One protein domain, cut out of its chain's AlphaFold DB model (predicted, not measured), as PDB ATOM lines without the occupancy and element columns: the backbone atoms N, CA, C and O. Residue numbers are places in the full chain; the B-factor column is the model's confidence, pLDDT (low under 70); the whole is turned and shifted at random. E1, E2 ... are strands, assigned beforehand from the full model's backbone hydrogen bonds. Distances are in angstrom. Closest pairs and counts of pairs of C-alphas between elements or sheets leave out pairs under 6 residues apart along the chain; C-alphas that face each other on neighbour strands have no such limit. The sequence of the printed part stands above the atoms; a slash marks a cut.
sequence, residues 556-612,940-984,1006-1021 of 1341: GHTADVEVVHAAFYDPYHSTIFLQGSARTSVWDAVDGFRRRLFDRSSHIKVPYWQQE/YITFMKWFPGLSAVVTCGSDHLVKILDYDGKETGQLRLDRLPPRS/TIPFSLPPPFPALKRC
ATOM      1  N   GLY A 556      37.424 -21.484  28.087       53.59
ATOM      2  CA  GLY A 556      36.870 -22.629  28.814       53.59
ATOM      3  C   GLY A 556      35.561 -23.132  28.182       53.59
ATOM      4  O   GLY A 556      35.188 -24.287  28.352       53.59
ATOM      5  N   HIS A 557      34.936 -22.289  27.357       65.53
ATOM      6  CA  HIS A 557      33.805 -22.569  26.486       65.53
ATOM      7  C   HIS A 557      34.112 -23.540  25.321       65.53
ATOM      8  O   HIS A 557      33.173 -24.021  24.691       65.53
ATOM      9  N   THR A 558      35.380 -23.850  25.021       74.76
ATOM     10  CA  THR A 558      35.737 -24.902  24.047       74.76
ATOM     11  C   THR A 558      35.552 -26.301  24.633       74.76
ATOM     12  O   THR A 558      35.607 -26.485  25.850       74.76
ATOM     13  N   ALA A 559      35.349 -27.299  23.770       80.98
ATOM     14  CA  ALA A 559      35.231 -28.695  24.177       80.98
ATOM     15  C   ALA A 559      36.605 -29.374  24.292       80.98
ATOM     16  O   ALA A 559      36.881 -30.017  25.299       80.98
ATOM     17  N   ASP A 560      37.512 -29.224  23.317       79.51
ATOM     18  CA  ASP A 560      38.826 -29.885  23.390       79.51
ATOM     19  C   ASP A 560      39.993 -29.099  22.759       79.51
ATOM     20  O   ASP A 560      39.784 -28.039  22.176       79.51
ATOM     21  N   VAL A 561      41.242 -29.541  22.992       69.77
ATOM     22  CA  VAL A 561      42.500 -28.899  22.519       69.77
ATOM     23  C   VAL A 561      42.644 -29.013  21.015       69.77
ATOM     24  O   VAL A 561      43.094 -28.091  20.344       69.77
ATOM     25  N   GLU A 562      42.269 -30.172  20.506       76.37
ATOM     26  CA  GLU A 562      42.302 -30.491  19.095       76.37
ATOM     27  C   GLU A 562      40.918 -30.211  18.508       76.37
ATOM     28  O   GLU A 562      39.921 -30.152  19.232       76.37
ATOM     29  N   VAL A 563      40.855 -29.988  17.198       83.54
ATOM     30  CA  VAL A 563      39.570 -29.937  16.498       83.54
ATOM     31  C   VAL A 563      38.931 -31.319  16.631       83.54
ATOM     32  O   VAL A 563      39.589 -32.330  16.388       83.54
ATOM     33  N   VAL A 564      37.672 -31.377  17.067       90.14
ATOM     34  CA  VAL A 564      36.961 -32.649  17.235       90.14
ATOM     35  C   VAL A 564      36.506 -33.125  15.858       90.14
ATOM     36  O   VAL A 564      35.754 -32.433  15.175       90.14
ATOM     37  N   HIS A 565      36.977 -34.299  15.447       89.77
ATOM     38  CA  HIS A 565      36.702 -34.906  14.143       89.77
ATOM     39  C   HIS A 565      35.587 -35.959  14.197       89.77
ATOM     40  O   HIS A 565      34.963 -36.230  13.176       89.77
ATOM     41  N   ALA A 566      35.305 -36.537  15.368       91.81
ATOM     42  CA  ALA A 566      34.173 -37.442  15.560       91.81
ATOM     43  C   ALA A 566      33.641 -37.413  16.999       91.81
ATOM     44  O   ALA A 566      34.400 -37.176  17.944       91.81
ATOM     45  N   ALA A 567      32.351 -37.715  17.165       94.02
ATOM     46  CA  ALA A 567      31.719 -37.920  18.464       94.02
ATOM     47  C   ALA A 567      30.898 -39.222  18.498       94.02
ATOM     48  O   ALA A 567      30.300 -39.623  17.497       94.02
ATOM     49  N   PHE A 568      30.838 -39.869  19.662       92.64
ATOM     50  CA  PHE A 568      30.066 -41.093  19.910       92.64
ATOM     51  C   PHE A 568      29.363 -40.998  21.257       92.64
ATOM     52  O   PHE A 568      29.933 -40.472  22.208       92.64
ATOM     53  N   TYR A 569      28.156 -41.548  21.352       91.66
ATOM     54  CA  TYR A 569      27.436 -41.698  22.611       91.66
ATOM     55  C   TYR A 569      27.400 -43.171  23.020       91.66
ATOM     56  O   TYR A 569      27.049 -44.030  22.211       91.66
ATOM     57  N   ASP A 570      27.753 -43.439  24.273       90.04
ATOM     58  CA  ASP A 570      27.598 -44.732  24.928       90.04
ATOM     59  C   ASP A 570      26.375 -44.678  25.862       90.04
ATOM     60  O   ASP A 570      26.430 -43.989  26.892       90.04
ATOM     61  N   PRO A 571      25.274 -45.376  25.519       85.48
ATOM     62  CA  PRO A 571      24.048 -45.355  26.304       85.48
ATOM     63  C   PRO A 571      24.140 -46.137  27.619       85.48
ATOM     64  O   PRO A 571      23.348 -45.852  28.508       85.48
ATOM     65  N   TYR A 572      25.073 -47.089  27.775       83.81
ATOM     66  CA  TYR A 572      25.209 -47.834  29.034       83.81
ATOM     67  C   TYR A 572      25.854 -46.964  30.110       83.81
ATOM     68  O   TYR A 572      25.335 -46.845  31.214       83.81
ATOM     69  N   HIS A 573      26.960 -46.299  29.770       83.72
ATOM     70  CA  HIS A 573      27.712 -45.482  30.731       83.72
ATOM     71  C   HIS A 573      27.236 -44.026  30.813       83.72
ATOM     72  O   HIS A 573      27.773 -43.252  31.614       83.72
ATOM     73  N   SER A 574      26.266 -43.644  29.971       87.74
ATOM     74  CA  SER A 574      25.827 -42.260  29.734       87.74
ATOM     75  C   SER A 574      27.017 -41.326  29.479       87.74
ATOM     76  O   SER A 574      27.194 -40.304  30.147       87.74
ATOM     77  N   THR A 575      27.874 -41.700  28.521       90.34
ATOM     78  CA  THR A 575      29.083 -40.927  28.182       90.34
ATOM     79  C   THR A 575      29.158 -40.533  26.719       90.34
ATOM     80  O   THR A 575      28.733 -41.275  25.837       90.34
ATOM     81  N   ILE A 576      29.742 -39.363  26.459       93.08
ATOM     82  CA  ILE A 576      30.058 -38.890  25.110       93.08
ATOM     83  C   ILE A 576      31.576 -38.973  24.918       93.08
ATOM     84  O   ILE A 576      32.341 -38.336  25.642       93.08
ATOM     85  N   PHE A 577      32.020 -39.749  23.937       94.04
ATOM     86  CA  PHE A 577      33.411 -39.794  23.492       94.04
ATOM     87  C   PHE A 577      33.604 -38.766  22.378       94.04
ATOM     88  O   PHE A 577      32.894 -38.814  21.377       94.04
ATOM     89  N   LEU A 578      34.577 -37.869  22.529       94.05
ATOM     90  CA  LEU A 578      35.032 -36.955  21.481       94.05
ATOM     91  C   LEU A 578      36.427 -37.381  21.018       94.05
ATOM     92  O   LEU A 578      37.304 -37.621  21.849       94.05
ATOM     93  N   GLN A 579      36.642 -37.444  19.707       94.07
ATOM     94  CA  GLN A 579      37.928 -37.777  19.100       94.07
ATOM     95  C   GLN A 579      38.485 -36.572  18.334       94.07
ATOM     96  O   GLN A 579      37.882 -36.121  17.363       94.07
ATOM     97  N   GLY A 580      39.647 -36.077  18.762       89.35
ATOM     98  CA  GLY A 580      40.508 -35.181  17.986       89.35
ATOM     99  C   GLY A 580      41.516 -35.956  17.131       89.35
ATOM    100  O   GLY A 580      41.338 -37.141  16.863       89.35
ATOM    101  N   SER A 581      42.615 -35.321  16.726       86.53
ATOM    102  CA  SER A 581      43.672 -35.972  15.932       86.53
ATOM    103  C   SER A 581      44.416 -37.091  16.681       86.53
ATOM    104  O   SER A 581      44.572 -38.180  16.150       86.53
ATOM    105  N   ALA A 582      44.850 -36.873  17.924       83.88
ATOM    106  CA  ALA A 582      45.592 -37.839  18.750       83.88
ATOM    107  C   ALA A 582      44.963 -38.056  20.141       83.88
ATOM    108  O   ALA A 582      45.405 -38.916  20.913       83.88
ATOM    109  N   ARG A 583      43.933 -37.270  20.468       85.38
ATOM    110  CA  ARG A 583      43.335 -37.156  21.799       85.38
ATOM    111  C   ARG A 583      41.870 -37.598  21.796       85.38
ATOM    112  O   ARG A 583      41.092 -37.145  20.962       85.38
ATOM    113  N   THR A 584      41.500 -38.452  22.746       91.44
ATOM    114  CA  THR A 584      40.120 -38.885  23.000       91.44
ATOM    115  C   THR A 584      39.682 -38.352  24.363       91.44
ATOM    116  O   THR A 584      40.261 -38.727  25.386       91.44
ATOM    117  N   SER A 585      38.667 -37.491  24.420       90.04
ATOM    118  CA  SER A 585      38.073 -37.051  25.689       90.04
ATOM    119  C   SER A 585      36.735 -37.745  25.940       90.04
ATOM    120  O   SER A 585      35.945 -37.957  25.025       90.04
ATOM    121  N   VAL A 586      36.495 -38.128  27.194       91.31
ATOM    122  CA  VAL A 586      35.263 -38.796  27.635       91.31
ATOM    123  C   VAL A 586      34.501 -37.839  28.529       91.31
ATOM    124  O   VAL A 586      35.043 -37.345  29.521       91.31
ATOM    125  N   TRP A 587      33.246 -37.598  28.188       91.55
ATOM    126  CA  TRP A 587      32.366 -36.633  28.827       91.55
ATOM    127  C   TRP A 587      31.204 -37.337  29.499       91.55
ATOM    128  O   TRP A 587      30.718 -38.355  29.012       91.55
ATOM    129  N   ASP A 588      30.762 -36.778  30.613       86.73
ATOM    130  CA  ASP A 588      29.468 -37.088  31.191       86.73
ATOM    131  C   ASP A 588      28.372 -36.539  30.273       86.73
ATOM    132  O   ASP A 588      28.415 -35.364  29.906       86.73
ATOM    133  N   ALA A 589      27.412 -37.371  29.868       87.52
ATOM    134  CA  ALA A 589      26.339 -36.914  28.993       87.52
ATOM    135  C   ALA A 589      25.274 -36.088  29.732       87.52
ATOM    136  O   ALA A 589      24.655 -35.234  29.108       87.52
ATOM    137  N   VAL A 590      25.060 -36.330  31.029       85.14
ATOM    138  CA  VAL A 590      23.964 -35.756  31.831       85.14
ATOM    139  C   VAL A 590      24.329 -34.367  32.350       85.14
ATOM    140  O   VAL A 590      23.529 -33.439  32.258       85.14
ATOM    141  N   ASP A 591      25.561 -34.219  32.831       80.25
ATOM    142  CA  ASP A 591      26.093 -32.982  33.398       80.25
ATOM    143  C   ASP A 591      27.022 -32.225  32.442       80.25
ATOM    144  O   ASP A 591      27.313 -31.051  32.668       80.25
ATOM    145  N   GLY A 592      27.535 -32.872  31.391       83.66
ATOM    146  CA  GLY A 592      28.362 -32.214  30.380       83.66
ATOM    147  C   GLY A 592      29.751 -31.785  30.864       83.66
ATOM    148  O   GLY A 592      30.308 -30.841  30.298       83.66
ATOM    149  N   PHE A 593      30.298 -32.423  31.908       80.86
ATOM    150  CA  PHE A 593      31.693 -32.264  32.349       80.86
ATOM    151  C   PHE A 593      32.592 -33.370  31.779       80.86
ATOM    152  O   PHE A 593      32.127 -34.449  31.406       80.86
ATOM    153  N   ARG A 594      33.908 -33.143  31.733       82.93
ATOM    154  CA  ARG A 594      34.869 -34.128  31.207       82.93
ATOM    155  C   ARG A 594      35.238 -35.173  32.273       82.93
ATOM    156  O   ARG A 594      35.971 -34.862  33.208       82.93
ATOM    157  N   ARG A 595      34.771 -36.420  32.120       81.95
ATOM    158  CA  ARG A 595      35.062 -37.554  33.024       81.95
ATOM    159  C   ARG A 595      36.504 -38.056  32.913       81.95
ATOM    160  O   ARG A 595      37.152 -38.283  33.932       81.95
ATOM    161  N   ARG A 596      36.998 -38.299  31.693       83.83
ATOM    162  CA  ARG A 596      38.333 -38.880  31.444       83.83
ATOM    163  C   ARG A 596      38.980 -38.269  30.201       83.83
ATOM    164  O   ARG A 596      38.325 -37.645  29.368       83.83
ATOM    165  N   LEU A 597      40.291 -38.449  30.093       83.75
ATOM    166  CA  LEU A 597      41.104 -37.988  28.977       83.75
ATOM    167  C   LEU A 597      42.132 -39.066  28.631       83.75
ATOM    168  O   LEU A 597      42.885 -39.498  29.498       83.75
ATOM    169  N   PHE A 598      42.187 -39.446  27.360       86.08
ATOM    170  CA  PHE A 598      43.201 -40.321  26.802       86.08
ATOM    171  C   PHE A 598      43.961 -39.578  25.694       86.08
ATOM    172  O   PHE A 598      43.364 -39.065  24.754       86.08
ATOM    173  N   ASP A 599      45.285 -39.499  25.807       81.27
ATOM    174  CA  ASP A 599      46.143 -38.811  24.840       81.27
ATOM    175  C   ASP A 599      47.214 -39.782  24.328       81.27
ATOM    176  O   ASP A 599      48.100 -40.194  25.086       81.27
ATOM    177  N   ARG A 600      47.154 -40.145  23.038       79.92
ATOM    178  CA  ARG A 600      48.101 -41.089  22.418       79.92
ATOM    179  C   ARG A 600      49.546 -40.587  22.472       79.92
ATOM    180  O   ARG A 600      50.457 -41.409  22.534       79.92
ATOM    181  N   SER A 601      49.767 -39.272  22.511       66.13
ATOM    182  CA  SER A 601      51.105 -38.673  22.571       66.13
ATOM    183  C   SER A 601      51.775 -38.781  23.945       66.13
ATOM    184  O   SER A 601      53.001 -38.774  24.029       66.13
ATOM    185  N   SER A 602      50.997 -38.996  25.014       68.47
ATOM    186  CA  SER A 602      51.535 -39.315  26.347       68.47
ATOM    187  C   SER A 602      52.156 -40.721  26.425       68.47
ATOM    188  O   SER A 602      52.993 -41.003  27.286       68.47
ATOM    189  N   HIS A 603      51.803 -41.616  25.494       67.26
ATOM    190  CA  HIS A 603      52.355 -42.965  25.416       67.26
ATOM    191  C   HIS A 603      53.682 -42.981  24.642       67.26
ATOM    192  O   HIS A 603      53.720 -43.276  23.450       67.26
ATOM    193  N   ILE A 604      54.786 -42.784  25.375       51.55
ATOM    194  CA  ILE A 604      56.205 -42.754  24.930       51.55
ATOM    195  C   ILE A 604      56.599 -43.835  23.890       51.55
ATOM    196  O   ILE A 604      57.558 -43.672  23.140       51.55
ATOM    197  N   LYS A 605      55.879 -44.963  23.829       67.62
ATOM    198  CA  LYS A 605      56.155 -46.083  22.912       67.62
ATOM    199  C   LYS A 605      55.610 -45.905  21.484       67.62
ATOM    200  O   LYS A 605      55.959 -46.723  20.638       67.62
ATOM    201  N   VAL A 606      54.769 -44.905  21.208       65.39
ATOM    202  CA  VAL A 606      54.115 -44.720  19.896       65.39
ATOM    203  C   VAL A 606      54.873 -43.676  19.051       65.39
ATOM    204  O   VAL A 606      54.961 -42.518  19.473       65.39
ATOM    205  N   PRO A 607      55.418 -44.033  17.866       66.69
ATOM    206  CA  PRO A 607      56.026 -43.077  16.933       66.69
ATOM    207  C   PRO A 607      55.052 -41.960  16.542       66.69
ATOM    208  O   PRO A 607      53.860 -42.224  16.408       66.69
ATOM    209  N   TYR A 608      55.536 -40.734  16.310       64.38
ATOM    210  CA  TYR A 608      54.660 -39.568  16.102       64.38
ATOM    211  C   TYR A 608      53.658 -39.762  14.947       64.38
ATOM    212  O   TYR A 608      52.475 -39.483  15.111       64.38
ATOM    213  N   TRP A 609      54.083 -40.376  13.838       66.92
ATOM    214  CA  TRP A 609      53.224 -40.687  12.685       66.92
ATOM    215  C   TRP A 609      52.175 -41.794  12.933       66.92
ATOM    216  O   TRP A 609      51.373 -42.076  12.053       66.92
ATOM    217  N   GLN A 610      52.176 -42.445  14.103       73.55
ATOM    218  CA  GLN A 610      51.155 -43.408  14.560       73.55
ATOM    219  C   GLN A 610      50.322 -42.871  15.740       73.55
ATOM    220  O   GLN A 610      49.514 -43.602  16.327       73.55
ATOM    221  N   GLN A 611      50.522 -41.608  16.127       78.59
ATOM    222  CA  GLN A 611      49.713 -40.955  17.158       78.59
ATOM    223  C   GLN A 611      48.378 -40.464  16.591       78.59
ATOM    224  O   GLN A 611      47.393 -40.490  17.322       78.59
ATOM    225  N   GLU A 612      48.333 -40.099  15.307       84.56
ATOM    226  CA  GLU A 612      47.114 -39.668  14.619       84.56
ATOM    227  C   GLU A 612      46.122 -40.826  14.398       84.56
ATOM    228  O   GLU A 612      46.478 -41.904  13.910       84.56
ATOM    229  N   TYR A 940      33.213 -24.237   9.655       87.06
ATOM    230  CA  TYR A 940      32.646 -25.480   9.127       87.06
ATOM    231  C   TYR A 940      32.429 -26.542  10.216       87.06
ATOM    232  O   TYR A 940      33.290 -26.753  11.083       87.06
ATOM    233  N   ILE A 941      31.279 -27.219  10.144       91.87
ATOM    234  CA  ILE A 941      30.938 -28.337  11.029       91.87
ATOM    235  C   ILE A 941      31.775 -29.543  10.597       91.87
ATOM    236  O   ILE A 941      31.675 -29.991   9.456       91.87
ATOM    237  N   THR A 942      32.618 -30.050  11.495       90.97
ATOM    238  CA  THR A 942      33.529 -31.182  11.259       90.97
ATOM    239  C   THR A 942      32.841 -32.527  11.441       90.97
ATOM    240  O   THR A 942      33.217 -33.496  10.789       90.97
ATOM    241  N   PHE A 943      31.837 -32.592  12.318       93.53
ATOM    242  CA  PHE A 943      31.058 -33.793  12.590       93.53
ATOM    243  C   PHE A 943      29.644 -33.433  13.049       93.53
ATOM    244  O   PHE A 943      29.448 -32.484  13.809       93.53
ATOM    245  N   MET A 944      28.655 -34.223  12.635       94.87
ATOM    246  CA  MET A 944      27.278 -34.112  13.105       94.87
ATOM    247  C   MET A 944      26.629 -35.493  13.162       94.87
ATOM    248  O   MET A 944      26.684 -36.237  12.183       94.87
ATOM    249  N   LYS A 945      25.964 -35.820  14.276       93.87
ATOM    250  CA  LYS A 945      25.196 -37.065  14.394       93.87
ATOM    251  C   LYS A 945      24.016 -36.949  15.360       93.87
ATOM    252  O   LYS A 945      24.152 -36.399  16.450       93.87
ATOM    253  N   TRP A 946      22.872 -37.497  14.956       93.11
ATOM    254  CA  TRP A 946      21.725 -37.756  15.823       93.11
ATOM    255  C   TRP A 946      22.010 -38.954  16.738       93.11
ATOM    256  O   TRP A 946      22.442 -40.013  16.273       93.11
ATOM    257  N   PHE A 947      21.753 -38.793  18.034       91.06
ATOM    258  CA  PHE A 947      21.854 -39.860  19.027       91.06
ATOM    259  C   PHE A 947      20.474 -40.106  19.652       91.06
ATOM    260  O   PHE A 947      20.079 -39.357  20.549       91.06
ATOM    261  N   PRO A 948      19.751 -41.173  19.246       86.05
ATOM    262  CA  PRO A 948      18.411 -41.466  19.762       86.05
ATOM    263  C   PRO A 948      18.351 -41.543  21.294       86.05
ATOM    264  O   PRO A 948      17.448 -40.981  21.908       86.05
ATOM    265  N   GLY A 949      19.367 -42.144  21.927       84.01
ATOM    266  CA  GLY A 949      19.463 -42.248  23.388       84.01
ATOM    267  C   GLY A 949      19.690 -40.921  24.130       84.01
ATOM    268  O   GLY A 949      19.434 -40.865  25.326       84.01
ATOM    269  N   LEU A 950      20.121 -39.858  23.440       86.02
ATOM    270  CA  LEU A 950      20.164 -38.487  23.975       86.02
ATOM    271  C   LEU A 950      18.956 -37.645  23.545       86.02
ATOM    272  O   LEU A 950      18.791 -36.534  24.037       86.02
ATOM    273  N   SER A 951      18.138 -38.136  22.602       89.15
ATOM    274  CA  SER A 951      17.096 -37.345  21.928       89.15
ATOM    275  C   SER A 951      17.633 -36.018  21.348       89.15
ATOM    276  O   SER A 951      16.930 -35.004  21.338       89.15
ATOM    277  N   ALA A 952      18.893 -36.029  20.888       92.38
ATOM    278  CA  ALA A 952      19.670 -34.844  20.524       92.38
ATOM    279  C   ALA A 952      20.548 -35.065  19.281       92.38
ATOM    280  O   ALA A 952      21.049 -36.169  19.045       92.38
ATOM    281  N   VAL A 953      20.816 -33.987  18.536       93.85
ATOM    282  CA  VAL A 953      21.910 -33.931  17.557       93.85
ATOM    283  C   VAL A 953      23.137 -33.303  18.215       93.85
ATOM    284  O   VAL A 953      23.057 -32.242  18.833       93.85
ATOM    285  N   VAL A 954      24.284 -33.967  18.091       94.89
ATOM    286  CA  VAL A 954      25.576 -33.430  18.529       94.89
ATOM    287  C   VAL A 954      26.316 -32.910  17.306       94.89
ATOM    288  O   VAL A 954      26.504 -33.650  16.337       94.89
ATOM    289  N   THR A 955      26.736 -31.647  17.358       95.72
ATOM    290  CA  THR A 955      27.531 -30.978  16.322       95.72
ATOM    291  C   THR A 955      28.908 -30.614  16.867       95.72
ATOM    292  O   THR A 955      29.041 -30.151  18.003       95.72
ATOM    293  N   CYS A 956      29.944 -30.826  16.061       94.58
ATOM    294  CA  CYS A 956      31.323 -30.446  16.348       94.58
ATOM    295  C   CYS A 956      31.794 -29.466  15.275       94.58
ATOM    296  O   CYS A 956      31.568 -29.707  14.088       94.58
ATOM    297  N   GLY A 957      32.448 -28.378  15.678       89.94
ATOM    298  CA  GLY A 957      32.959 -27.368  14.757       89.94
ATOM    299  C   GLY A 957      34.480 -27.321  14.683       89.94
ATOM    300  O   GLY A 957      35.201 -27.704  15.609       89.94
ATOM    301  N   SER A 958      34.968 -26.745  13.586       86.84
ATOM    302  CA  SER A 958      36.351 -26.258  13.458       86.84
ATOM    303  C   SER A 958      36.705 -25.155  14.472       86.84
ATOM    304  O   SER A 958      37.881 -24.917  14.730       86.84
ATOM    305  N   ASP A 959      35.704 -24.554  15.119       84.34
ATOM    306  CA  ASP A 959      35.817 -23.619  16.247       84.34
ATOM    307  C   ASP A 959      36.096 -24.291  17.613       84.34
ATOM    308  O   ASP A 959      36.063 -23.632  18.653       84.34
ATOM    309  N   HIS A 960      36.385 -25.600  17.631       84.87
ATOM    310  CA  HIS A 960      36.594 -26.424  18.833       84.87
ATOM    311  C   HIS A 960      35.385 -26.504  19.783       84.87
ATOM    312  O   HIS A 960      35.520 -26.994  20.913       84.87
ATOM    313  N   LEU A 961      34.205 -26.041  19.365       88.83
ATOM    314  CA  LEU A 961      32.985 -26.164  20.150       88.83
ATOM    315  C   LEU A 961      32.313 -27.508  19.852       88.83
ATOM    316  O   LEU A 961      32.334 -27.998  18.721       88.83
ATOM    317  N   VAL A 962      31.667 -28.087  20.866       92.80
ATOM    318  CA  VAL A 962      30.730 -29.201  20.681       92.80
ATOM    319  C   VAL A 962      29.403 -28.829  21.316       92.80
ATOM    320  O   VAL A 962      29.337 -28.554  22.516       92.80
ATOM    321  N   LYS A 963      28.356 -28.793  20.493       93.36
ATOM    322  CA  LYS A 963      27.007 -28.381  20.878       93.36
ATOM    323  C   LYS A 963      26.050 -29.559  20.807       93.36
ATOM    324  O   LYS A 963      26.162 -30.423  19.943       93.36
ATOM    325  N   ILE A 964      25.123 -29.577  21.753       93.56
ATOM    326  CA  ILE A 964      24.022 -30.523  21.873       93.56
ATOM    327  C   ILE A 964      22.756 -29.721  21.597       93.56
ATOM    328  O   ILE A 964      22.416 -28.798  22.346       93.56
ATOM    329  N   LEU A 965      22.098 -30.042  20.490       93.46
ATOM    330  CA  LEU A 965      20.857 -29.406  20.073       93.46
ATOM    331  C   LEU A 965      19.721 -30.423  20.204       93.46
ATOM    332  O   LEU A 965      19.909 -31.610  19.924       93.46
ATOM    333  N   ASP A 966      18.536 -29.969  20.605       90.95
ATOM    334  CA  ASP A 966      17.341 -30.806  20.534       90.95
ATOM    335  C   ASP A 966      16.909 -31.055  19.077       90.95
ATOM    336  O   ASP A 966      17.513 -30.590  18.107       90.95
ATOM    337  N   TYR A 967      15.839 -31.825  18.911       88.04
ATOM    338  CA  TYR A 967      15.259 -32.130  17.607       88.04
ATOM    339  C   TYR A 967      14.773 -30.888  16.837       88.04
ATOM    340  O   TYR A 967      14.755 -30.925  15.605       88.04
ATOM    341  N   ASP A 968      14.383 -29.810  17.531       86.12
ATOM    342  CA  ASP A 968      14.032 -28.494  16.971       86.12
ATOM    343  C   ASP A 968      15.285 -27.609  16.746       86.12
ATOM    344  O   ASP A 968      15.183 -26.445  16.358       86.12
ATOM    345  N   GLY A 969      16.488 -28.156  16.949       87.83
ATOM    346  CA  GLY A 969      17.766 -27.480  16.739       87.83
ATOM    347  C   GLY A 969      18.102 -26.422  17.792       87.83
ATOM    348  O   GLY A 969      19.082 -25.692  17.646       87.83
ATOM    349  N   LYS A 970      17.322 -26.314  18.867       89.49
ATOM    350  CA  LYS A 970      17.623 -25.399  19.964       89.49
ATOM    351  C   LYS A 970      18.781 -25.968  20.783       89.49
ATOM    352  O   LYS A 970      18.755 -27.125  21.190       89.49
ATOM    353  N   GLU A 971      19.785 -25.140  21.061       90.38
ATOM    354  CA  GLU A 971      20.923 -25.513  21.907       90.38
ATOM    355  C   GLU A 971      20.450 -25.797  23.344       90.38
ATOM    356  O   GLU A 971      19.976 -24.895  24.040       90.38
ATOM    357  N   THR A 972      20.549 -27.058  23.776       87.98
ATOM    358  CA  THR A 972      20.227 -27.488  25.152       87.98
ATOM    359  C   THR A 972      21.486 -27.652  25.998       87.98
ATOM    360  O   THR A 972      21.455 -27.502  27.218       87.98
ATOM    361  N   GLY A 973      22.627 -27.897  25.353       86.25
ATOM    362  CA  GLY A 973      23.913 -27.990  26.018       86.25
ATOM    363  C   GLY A 973      25.080 -27.687  25.088       86.25
ATOM    364  O   GLY A 973      25.006 -27.803  23.871       86.25
ATOM    365  N   GLN A 974      26.206 -27.344  25.694       89.20
ATOM    366  CA  GLN A 974      27.502 -27.224  25.036       89.20
ATOM    367  C   GLN A 974      28.518 -27.923  25.929       89.20
ATOM    368  O   GLN A 974      28.524 -27.658  27.133       89.20
ATOM    369  N   LEU A 975      29.360 -28.802  25.391       88.72
ATOM    370  CA  LEU A 975      30.459 -29.400  26.154       88.72
ATOM    371  C   LEU A 975      31.575 -28.360  26.298       88.72
ATOM    372  O   LEU A 975      31.990 -27.748  25.315       88.72
ATOM    373  N   ARG A 976      31.997 -28.114  27.540       81.80
ATOM    374  CA  ARG A 976      32.902 -27.020  27.904       81.80
ATOM    375  C   ARG A 976      33.924 -27.489  28.926       81.80
ATOM    376  O   ARG A 976      33.564 -28.135  29.905       81.80
ATOM    377  N   LEU A 977      35.184 -27.133  28.725       74.24
ATOM    378  CA  LEU A 977      36.289 -27.453  29.633       74.24
ATOM    379  C   LEU A 977      36.199 -26.711  30.970       74.24
ATOM    380  O   LEU A 977      36.681 -27.229  31.972       74.24
ATOM    381  N   ASP A 978      35.571 -25.530  30.991       68.02
ATOM    382  CA  ASP A 978      35.237 -24.819  32.233       68.02
ATOM    383  C   ASP A 978      34.115 -25.489  33.034       68.02
ATOM    384  O   ASP A 978      33.952 -25.186  34.220       68.02
ATOM    385  N   ARG A 979      33.353 -26.418  32.437       70.38
ATOM    386  CA  ARG A 979      32.327 -27.138  33.178       70.38
ATOM    387  C   ARG A 979      32.974 -28.212  34.028       70.38
ATOM    388  O   ARG A 979      33.219 -29.341  33.603       70.38
ATOM    389  N   LEU A 980      33.197 -27.831  35.275       60.82
ATOM    390  CA  LEU A 980      33.593 -28.750  36.320       60.82
ATOM    391  C   LEU A 980      32.471 -29.773  36.566       60.82
ATOM    392  O   LEU A 980      31.292 -29.429  36.428       60.82
ATOM    393  N   PRO A 981      32.802 -30.994  37.027       59.41
ATOM    394  CA  PRO A 981      31.858 -31.815  37.759       59.41
ATOM    395  C   PRO A 981      31.273 -30.951  38.878       59.41
ATOM    396  O   PRO A 981      32.041 -30.214  39.515       59.41
ATOM    397  N   PRO A 982      29.963 -31.043  39.152       56.94
ATOM    398  CA  PRO A 982      29.305 -30.251  40.179       56.94
ATOM    399  C   PRO A 982      30.151 -30.167  41.453       56.94
ATOM    400  O   PRO A 982      30.514 -31.188  42.059       56.94
ATOM    401  N   ARG A 983      30.533 -28.940  41.829       45.79
ATOM    402  CA  ARG A 983      31.129 -28.690  43.142       45.79
ATOM    403  C   ARG A 983      30.034 -29.009  44.155       45.79
ATOM    404  O   ARG A 983      28.954 -28.433  44.079       45.79
ATOM    405  N   SER A 984      30.299 -29.934  45.074       42.99
ATOM    406  CA  SER A 984      29.465 -30.079  46.266       42.99
ATOM    407  C   SER A 984      29.548 -28.750  47.007       42.99
ATOM    408  O   SER A 984      30.639 -28.365  47.432       42.99
ATOM    409  N   THR A1006      25.539 -18.004  30.939       52.18
ATOM    410  CA  THR A1006      25.738 -19.366  30.442       52.18
ATOM    411  C   THR A1006      24.398 -20.097  30.400       52.18
ATOM    412  O   THR A1006      23.668 -20.133  31.392       52.18
ATOM    413  N   ILE A1007      24.055 -20.675  29.243       55.68
ATOM    414  CA  ILE A1007      22.917 -21.595  29.129       55.68
ATOM    415  C   ILE A1007      23.205 -22.777  30.073       55.68
ATOM    416  O   ILE A1007      24.290 -23.365  29.970       55.68
ATOM    417  N   PRO A1008      22.308 -23.102  31.026       59.86
ATOM    418  CA  PRO A1008      22.495 -24.265  31.882       59.86
ATOM    419  C   PRO A1008      22.506 -25.511  31.002       59.86
ATOM    420  O   PRO A1008      21.666 -25.652  30.118       59.86
ATOM    421  N   PHE A1009      23.471 -26.399  31.230       75.18
ATOM    422  CA  PHE A1009      23.526 -27.655  30.498       75.18
ATOM    423  C   PHE A1009      22.351 -28.527  30.922       75.18
ATOM    424  O   PHE A1009      22.239 -28.884  32.094       75.18
ATOM    425  N   SER A1010      21.493 -28.863  29.969       75.48
ATOM    426  CA  SER A1010      20.473 -29.881  30.139       75.48
ATOM    427  C   SER A1010      20.412 -30.752  28.891       75.48
ATOM    428  O   SER A1010      20.459 -30.275  27.755       75.48
ATOM    429  N   LEU A1011      20.289 -32.061  29.092       78.29
ATOM    430  CA  LEU A1011      19.853 -32.925  28.004       78.29
ATOM    431  C   LEU A1011      18.406 -32.574  27.620       78.29
ATOM    432  O   LEU A1011      17.628 -32.151  28.487       78.29
ATOM    433  N   PRO A1012      18.015 -32.742  26.343       78.06
ATOM    434  CA  PRO A1012      16.609 -32.695  25.970       78.06
ATOM    435  C   PRO A1012      15.815 -33.712  26.807       78.06
ATOM    436  O   PRO A1012      16.336 -34.788  27.115       78.06
ATOM    437  N   PRO A1013      14.556 -33.418  27.179       71.74
ATOM    438  CA  PRO A1013      13.730 -34.395  27.874       71.74
ATOM    439  C   PRO A1013      13.583 -35.650  26.995       71.74
ATOM    440  O   PRO A1013      13.248 -35.509  25.813       71.74
ATOM    441  N   PRO A1014      13.813 -36.862  27.534       68.15
ATOM    442  CA  PRO A1014      13.793 -38.082  26.738       68.15
ATOM    443  C   PRO A1014      12.419 -38.284  26.099       68.15
ATOM    444  O   PRO A1014      11.377 -38.076  26.734       68.15
ATOM    445  N   PHE A1015      12.400 -38.709  24.835       64.65
ATOM    446  CA  PHE A1015      11.138 -38.995  24.164       64.65
ATOM    447  C   PHE A1015      10.398 -40.150  24.854       64.65
ATOM    448  O   PHE A1015      10.944 -41.249  24.958       64.65
ATOM    449  N   PRO A1016       9.123 -39.974  25.261       57.21
ATOM    450  CA  PRO A1016       8.300 -41.111  25.647       57.21
ATOM    451  C   PRO A1016       8.101 -41.984  24.405       57.21
ATOM    452  O   PRO A1016       7.497 -41.535  23.426       57.21
ATOM    453  N   ALA A1017       8.596 -43.223  24.466       55.02
ATOM    454  CA  ALA A1017       8.867 -44.126  23.338       55.02
ATOM    455  C   ALA A1017       7.668 -44.517  22.436       55.02
ATOM    456  O   ALA A1017       7.808 -45.347  21.544       55.02
ATOM    457  N   LEU A1018       6.482 -43.934  22.650       53.97
ATOM    458  CA  LEU A1018       5.259 -44.170  21.875       53.97
ATOM    459  C   LEU A1018       4.575 -42.899  21.332       53.97
ATOM    460  O   LEU A1018       3.519 -43.003  20.697       53.97
ATOM    461  N   LYS A1019       5.121 -41.687  21.529       56.39
ATOM    462  CA  LYS A1019       4.526 -40.479  20.919       56.39
ATOM    463  C   LYS A1019       4.784 -40.452  19.409       56.39
ATOM    464  O   LYS A1019       5.786 -39.912  18.952       56.39
ATOM    465  N   ARG A1020       3.820 -40.975  18.635       61.48
ATOM    466  CA  ARG A1020       3.736 -40.814  17.170       61.48
ATOM    467  C   ARG A1020       4.058 -39.366  16.796       61.48
ATOM    468  O   ARG A1020       3.421 -38.454  17.327       61.48
ATOM    469  N   CYS A1021       4.989 -39.137  15.864       67.83
ATOM    470  CA  CYS A1021       5.275 -37.774  15.413       67.83
ATOM    471  C   CYS A1021       3.975 -37.119  14.901       67.83
ATOM    472  O   CYS A1021       3.223 -37.723  14.118       67.83
TER     473      CYS A1021
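Overview. This is residues 556 to 612, 940 to 984 and 1006 to 1021 of the 1341 residues of the protein "EF-hand domain-containing protein" of Trypanosoma cruzi (strain CL Brener) (UniProt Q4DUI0). Little regular structure is present: a small sandwich of two strongly twisted, partly facing sheets, E1 to E4 and E5 to E8, lengthened at opposite ends by residues 600 to 612 and 1006 to 1021. The 118 printed residues hold eight named strands and no named helix, all strand, with under half in named elements. Each sheet, ordered as in the chain, is a meander, each strand the antiparallel neighbour of the one before. The whole is compact, with radius of gyration of the C-alphas 15.1 A and spans 52 by 34 by 29 A.

Arrangement. E1, residues 566 to 570, and E2, residues 575 to 579, form a hairpin; N 568 and O 577 are 2.9 A apart, within hydrogen-bond range. E3, residues 583 to 588, and E4, residues 594 to 599, follow. E5, residues 941 to 947, and E6, residues 952 to 957, form a hairpin, with N 945 and O 954 at 3.0 A. E7, residues 962 to 966, and E8, residues 971 to 975, complete that sheet. The closest C-alphas of E1 and E5 are Ala 566 and Phe 943, 5.6 A.

Along the chain. E1 begins at C-alpha 566 (34.173, -37.442, 15.560); E8 ends at C-alpha 975 (30.459, -29.400, 26.154). E3 and E5 each measure 16.7 A from first to last C-alpha.

Size, cuts and confidence. Residues 613 to 939 and 985 to 1005 are cut out, with C-alpha gaps of 21.0 A and 19.5 A. Confidence is under 70 in 29 residues, among them 601 to 609.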